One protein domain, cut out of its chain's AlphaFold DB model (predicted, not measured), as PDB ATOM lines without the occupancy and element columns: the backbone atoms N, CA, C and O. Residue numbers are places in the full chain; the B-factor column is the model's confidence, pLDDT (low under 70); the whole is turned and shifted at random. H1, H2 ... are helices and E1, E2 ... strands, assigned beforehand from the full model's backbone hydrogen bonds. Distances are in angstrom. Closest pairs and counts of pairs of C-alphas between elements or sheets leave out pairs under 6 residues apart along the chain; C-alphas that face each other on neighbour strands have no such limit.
ATOM      1  N   TYR A  33     105.914  86.038  69.052       97.19
ATOM      2  CA  TYR A  33     104.794  85.963  68.131       97.19
ATOM      3  C   TYR A  33     105.179  86.539  66.776       97.19
ATOM      4  O   TYR A  33     105.835  87.581  66.693       97.19
ATOM      5  N   GLN A  34     104.741  85.868  65.720       95.62
ATOM      6  CA  GLN A  34     104.821  86.341  64.347       95.62
ATOM      7  C   GLN A  34     103.483  86.977  63.962       95.62
ATOM      8  O   GLN A  34     102.417  86.438  64.273       95.62
ATOM      9  N   LEU A  35     103.543  88.127  63.290       93.56
ATOM     10  CA  LEU A  35     102.370  88.841  62.790       93.56
ATOM     11  C   LEU A  35     102.298  88.700  61.270       93.56
ATOM     12  O   LEU A  35     103.306  88.882  60.591       93.56
ATOM     13  N   LYS A  36     101.105  88.441  60.734       91.69
ATOM     14  CA  LYS A  36     100.867  88.378  59.290       91.69
ATOM     15  C   LYS A  36      99.583  89.098  58.915       91.69
ATOM     16  O   LYS A  36      98.523  88.782  59.445       91.69
ATOM     17  N   GLU A  37      99.661  90.035  57.978       90.25
ATOM     18  CA  GLU A  37      98.465  90.630  57.377       90.25
ATOM     19  C   GLU A  37      97.858  89.655  56.359       90.25
ATOM     20  O   GLU A  37      98.555  89.170  55.468       90.25
ATOM     21  N   ILE A  38      96.567  89.344  56.501       91.38
ATOM     22  CA  ILE A  38      95.889  88.310  55.696       91.38
ATOM     23  C   ILE A  38      94.823  88.858  54.739       91.38
ATOM     24  O   ILE A  38      94.253  88.096  53.966       91.38
ATOM     25  N   ASN A  39      94.555  90.165  54.758       89.62
ATOM     26  CA  ASN A  39      93.547  90.820  53.918       89.62
ATOM     27  C   ASN A  39      94.151  91.835  52.927       89.62
ATOM     28  O   ASN A  39      93.510  92.834  52.602       89.62
ATOM     29  N   LEU A  40      95.381  91.593  52.457       85.56
ATOM     30  CA  LEU A  40      96.046  92.471  51.493       85.56
ATOM     31  C   LEU A  40      95.275  92.524  50.169       85.56
ATOM     32  O   LEU A  40      94.999  91.496  49.547       85.56
ATOM     33  N   TYR A  41      94.983  93.740  49.708       78.75
ATOM     34  CA  TYR A  41      94.478  93.963  48.357       78.75
ATOM     35  C   TYR A  41      95.597  93.761  47.320       78.75
ATOM     36  O   TYR A  41      96.764  94.046  47.614       78.75
ATOM     37  N   PRO A  42      95.274  93.316  46.092       80.06
ATOM     38  CA  PRO A  42      96.254  93.204  45.018       80.06
ATOM     39  C   PRO A  42      97.035  94.510  44.811       80.06
ATOM     40  O   PRO A  42      96.446  95.582  44.696       80.06
ATOM     41  N   GLY A  43      98.367  94.415  44.762       79.38
ATOM     42  CA  GLY A  43      99.254  95.566  44.562       79.38
ATOM     43  C   GLY A  43      99.565  96.392  45.817       79.38
ATOM     44  O   GLY A  43     100.318  97.358  45.720       79.38
ATOM     45  N   VAL A  44      99.043  96.021  46.992       78.12
ATOM     46  CA  VAL A  44      99.358  96.682  48.269       78.12
ATOM     47  C   VAL A  44     100.453  95.914  49.007       78.12
ATOM     48  O   VAL A  44     100.348  94.706  49.216       78.12
ATOM     49  N   ALA A  45     101.497  96.622  49.436       77.69
ATOM     50  CA  ALA A  45     102.536  96.050  50.283       77.69
ATOM     51  C   ALA A  45     102.100  96.021  51.757       77.69
ATOM     52  O   ALA A  45     101.567  97.002  52.287       77.69
ATOM     53  N   THR A  46     102.378  94.907  52.436       76.69
ATOM     54  CA  THR A  46     102.330  94.850  53.902       76.69
ATOM     55  C   THR A  46     103.453  95.695  54.496       76.69
ATOM     56  O   THR A  46     104.552  95.781  53.950       76.69
ATOM     57  N   THR A  47     103.179  96.301  55.645       75.94
ATOM     58  CA  THR A  47     104.176  97.012  56.456       75.94
ATOM     59  C   THR A  47     104.778  96.110  57.537       75.94
ATOM     60  O   THR A  47     105.647  96.539  58.290       75.94
ATOM     61  N   ILE A  48     104.312  94.859  57.619       80.81
ATOM     62  CA  ILE A  48     104.734  93.834  58.572       80.81
ATOM     63  C   ILE A  48     105.588  92.807  57.816       80.81
ATOM     64  O   ILE A  48     105.044  92.065  56.993       80.81
ATOM     65  N   PRO A  49     106.907  92.762  58.059       78.44
ATOM     66  CA  PRO A  49     107.785  91.778  57.441       78.44
ATOM     67  C   PRO A  49     107.530  90.380  58.008       78.44
ATOM     68  O   PRO A  49     107.409  90.209  59.220       78.44
ATOM     69  N   ASP A  50     107.527  89.373  57.135       79.62
ATOM     70  CA  ASP A  50     107.261  87.980  57.515       79.62
ATOM     71  C   ASP A  50     108.365  87.404  58.428       79.62
ATOM     72  O   ASP A  50     108.132  86.476  59.183       79.62
ATOM     73  N   ASN A  51     109.575  87.965  58.432       83.94
ATOM     74  CA  ASN A  51     110.711  87.452  59.207       83.94
ATOM     75  C   ASN A  51     110.890  88.095  60.595       83.94
ATOM     76  O   ASN A  51     111.922  87.879  61.234       83.94
ATOM     77  N   ILE A  52     109.930  88.897  61.064       89.69
ATOM     78  CA  ILE A  52     110.018  89.575  62.362       89.69
ATOM     79  C   ILE A  52     109.120  88.890  63.389       89.69
ATOM     80  O   ILE A  52     107.966  88.557  63.125       89.69
ATOM     81  N   THR A  53     109.660  88.725  64.597       95.25
ATOM     82  CA  THR A  53     108.914  88.269  65.770       95.25
ATOM     83  C   THR A  53     108.939  89.328  66.864       95.25
ATOM     84  O   THR A  53     109.930  90.041  67.036       95.25
ATOM     85  N   PHE A  54     107.850  89.416  67.619       95.31
ATOM     86  CA  PHE A  54     107.678  90.346  68.732       95.31
ATOM     87  C   PHE A  54     107.440  89.566  70.021       95.31
ATOM     88  O   PHE A  54     106.801  88.516  69.990       95.31
ATOM     89  N   THR A  55     107.922  90.062  71.159       98.00
ATOM     90  CA  THR A  55     107.559  89.462  72.450       98.00
ATOM     91  C   THR A  55     106.097  89.754  72.775       98.00
ATOM     92  O   THR A  55     105.555  90.793  72.381       98.00
ATOM     93  N   GLY A  56     105.451  88.861  73.527       97.88
ATOM     94  CA  GLY A  56     104.109  89.115  74.046       97.88
ATOM     95  C   GLY A  56     104.067  90.392  74.885       97.88
ATOM     96  O   GLY A  56     103.144  91.189  74.740       97.88
ATOM     97  N   GLU A  57     105.110  90.652  75.681       98.31
ATOM     98  CA  GLU A  57     105.240  91.889  76.454       98.31
ATOM     99  C   GLU A  57     105.219  93.127  75.552       98.31
ATOM    100  O   GLU A  57     104.445  94.053  75.802       98.31
ATOM    101  N   PHE A  58     105.997  93.143  74.466       97.25
ATOM    102  CA  PHE A  58     106.027  94.268  73.532       97.25
ATOM    103  C   PHE A  58     104.652  94.509  72.899       97.25
ATOM    104  O   PHE A  58     104.166  95.640  72.867       97.25
ATOM    105  N   LEU A  59     103.992  93.444  72.440       96.56
ATOM    106  CA  LEU A  59     102.679  93.533  71.803       96.56
ATOM    107  C   LEU A  59     101.577  94.011  72.758       96.56
ATOM    108  O   LEU A  59     100.628  94.662  72.317       96.56
ATOM    109  N   MET A  60     101.692  93.716  74.053       96.88
ATOM    110  CA  MET A  60     100.719  94.147  75.061       96.88
ATOM    111  C   MET A  60     101.006  95.545  75.628       96.88
ATOM    112  O   MET A  60     100.072  96.280  75.947       96.88
ATOM    113  N   THR A  61     102.276  95.942  75.743       96.25
ATOM    114  CA  THR A  61     102.681  97.214  76.374       96.25
ATOM    115  C   THR A  61     102.847  98.349  75.369       96.25
ATOM    116  O   THR A  61     102.323  99.446  75.574       96.25
ATOM    117  N   ILE A  62     103.538  98.089  74.260       95.31
ATOM    118  CA  ILE A  62     103.818  99.065  73.204       95.31
ATOM    119  C   ILE A  62     102.764  98.948  72.107       95.31
ATOM    120  O   ILE A  62     102.130  99.945  71.754       95.31
ATOM    121  N   GLY A  63     102.512  97.722  71.647       92.06
ATOM    122  CA  GLY A  63     101.623  97.431  70.529       92.06
ATOM    123  C   GLY A  63     102.294  97.609  69.166       92.06
ATOM    124  O   GLY A  63     103.482  97.908  69.063       92.06
ATOM    125  N   PHE A  64     101.519  97.425  68.102       89.94
ATOM    126  CA  PHE A  64     101.981  97.565  66.719       89.94
ATOM    127  C   PHE A  64     101.060  98.504  65.936       89.94
ATOM    128  O   PHE A  64      99.866  98.585  66.214       89.94
ATOM    129  N   ASN A  65     101.592  99.227  64.950       88.56
ATOM    130  CA  ASN A  65     100.773 100.095  64.107       88.56
ATOM    131  C   ASN A  65     100.448  99.391  62.773       88.56
ATOM    132  O   ASN A  65     101.363  99.188  61.976       88.56
ATOM    133  N   PRO A  66      99.175  99.054  62.490       83.88
ATOM    134  CA  PRO A  66      98.764  98.461  61.216       83.88
ATOM    135  C   PRO A  66      98.766  99.456  60.042       83.88
ATOM    136  O   PRO A  66      98.419  99.076  58.930       83.88
ATOM    137  N   GLN A  67      99.109 100.731  60.262       81.44
ATOM    138  CA  GLN A  67      99.193 101.789  59.250       81.44
ATOM    139  C   GLN A  67      97.954 101.856  58.335       81.44
ATOM    140  O   GLN A  67      98.067 101.705  57.117       81.44
ATOM    141  N   LEU A  68      96.756 102.058  58.900       80.44
ATOM    142  CA  LEU A  68      95.553 102.263  58.079       80.44
ATOM    143  C   LEU A  68      95.627 103.599  57.344       80.44
ATOM    144  O   LEU A  68      96.185 104.567  57.859       80.44
ATOM    145  N   ASN A  69      95.032 103.652  56.157       78.00
ATOM    146  CA  ASN A  69      94.893 104.862  55.350       78.00
ATOM    147  C   ASN A  69      93.602 104.788  54.507       78.00
ATOM    148  O   ASN A  69      92.851 103.818  54.595       78.00
ATOM    149  N   LEU A  70      93.329 105.802  53.682       79.81
ATOM    150  CA  LEU A  70      92.102 105.852  52.868       79.81
ATOM    151  C   LEU A  70      92.002 104.734  51.811       79.81
ATOM    152  O   LEU A  70      90.898 104.394  51.400       79.81
ATOM    153  N   GLN A  71      93.126 104.157  51.385       78.50
ATOM    154  CA  GLN A  71      93.183 103.036  50.436       78.50
ATOM    155  C   GLN A  71      93.160 101.668  51.142       78.50
ATOM    156  O   GLN A  71      92.804 100.664  50.533       78.50
ATOM    157  N   ARG A  72      93.510 101.628  52.433       79.50
ATOM    158  CA  ARG A  72      93.501 100.446  53.300       79.50
ATOM    159  C   ARG A  72      92.847 100.797  54.633       79.50
ATOM    160  O   ARG A  72      93.516 101.040  55.637       79.50
ATOM    161  N   THR A  73      91.519 100.850  54.620       81.38
ATOM    162  CA  THR A  73      90.701 101.250  55.777       81.38
ATOM    163  C   THR A  73      90.498 100.126  56.791       81.38
ATOM    164  O   THR A  73      90.003 100.372  57.888       81.38
ATOM    165  N   SER A  74      90.863  98.890  56.443       84.94
ATOM    166  CA  SER A  74      90.784  97.711  57.309       84.94
ATOM    167  C   SER A  74      92.030  96.846  57.147       84.94
ATOM    168  O   SER A  74      92.492  96.633  56.027       84.94
ATOM    169  N   VAL A  75      92.544  96.329  58.263       86.81
ATOM    170  CA  VAL A  75      93.692  95.414  58.336       86.81
ATOM    171  C   VAL A  75      93.322  94.268  59.271       86.81
ATOM    172  O   VAL A  75      92.848  94.494  60.382       86.81
ATOM    173  N   VAL A  76      93.539  93.042  58.811       90.81
ATOM    174  CA  VAL A  76      93.308  91.798  59.540       90.81
ATOM    175  C   VAL A  76      94.659  91.136  59.744       90.81
ATOM    176  O   VAL A  76      95.334  90.772  58.780       90.81
ATOM    177  N   ILE A  77      95.042  90.988  61.010       91.88
ATOM    178  CA  ILE A  77      96.314  90.390  61.404       91.88
ATOM    179  C   ILE A  77      96.067  89.009  61.996       91.88
ATOM    180  O   ILE A  77      95.336  88.864  62.974       91.88
ATOM    181  N   GLN A  78      96.716  88.007  61.417       93.75
ATOM    182  CA  GLN A  78      96.915  86.708  62.035       93.75
ATOM    183  C   GLN A  78      98.132  86.769  62.963       93.75
ATOM    184  O   GLN A  78      99.161  87.357  62.623       93.75
ATOM    185  N   ILE A  79      98.006  86.135  64.126       94.75
ATOM    186  CA  ILE A  79      99.049  86.052  65.147       94.75
ATOM    187  C   ILE A  79      99.293  84.575  65.420       94.75
ATOM    188  O   ILE A  79      98.351  83.857  65.750       94.75
ATOM    189  N   ASN A  80     100.544  84.137  65.312       95.62
ATOM    190  CA  ASN A  80     100.957  82.791  65.704       95.62
ATOM    191  C   ASN A  80     102.113  82.888  66.699       95.62
ATOM    192  O   ASN A  80     102.943  83.793  66.597       95.62
ATOM    193  N   GLU A  81     102.177  81.955  67.647       96.50
ATOM    194  CA  GLU A  81     103.384  81.742  68.447       96.50
ATOM    195  C   GLU A  81     104.541  81.388  67.504       96.50
ATOM    196  O   GLU A  81     104.384  80.562  66.603       96.50
ATOM    197  N   ALA A  82     105.668  82.079  67.658       91.44
ATOM    198  CA  ALA A  82     106.868  81.785  66.894       91.44
ATOM    199  C   ALA A  82     107.484  80.461  67.389       91.44
ATOM    200  O   ALA A  82     107.388  80.183  68.586       91.44
TER     201      ALA A  82
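This is residues 33 to 82 of the 83 residues of the protein "Glycosyl hydrolase family 36" of Chitinophaga sp. OK723 (UniProt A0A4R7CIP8). There is little regular structure: a small antiparallel sheet and a short helix, H1, lie toward one end, and two long loops, residues 38 to 52 and 62 to 76, reach toward the other. The 50 printed residues include E1, E2, H1 and E3, class mixed, holding 19 residues; the sheet's order is E2, E1, E3. It is elongated, 31 by 19 by 13 A, and only just compact, close to loose, with a radius of gyration of the C-alphas of 11.4 A.

E1, residues 33 to 37, and E3, residues 77 to 81, are antiparallel; N 36 and O 78 are within hydrogen-bond range, 2.9 A. E1 and E2, residues 53 to 55, form a hairpin, with N 33 and O 54 in range at 2.8 A. H1, residues 56 to 61, with every O i to N i+4 pair in range, only grazes the sheet. E2, H1 and E3 form a split strand-helix-strand unit, right-handed, with E1 between its strands.

E1 spans 13.3 A from C-alpha 33 at (104.794, 85.963, 68.131); E3 spans 13.2 A.

The printed part has no cut; links E1 to E2 and H1 to E3 are long. No printed residue is under 70 in pLDDT.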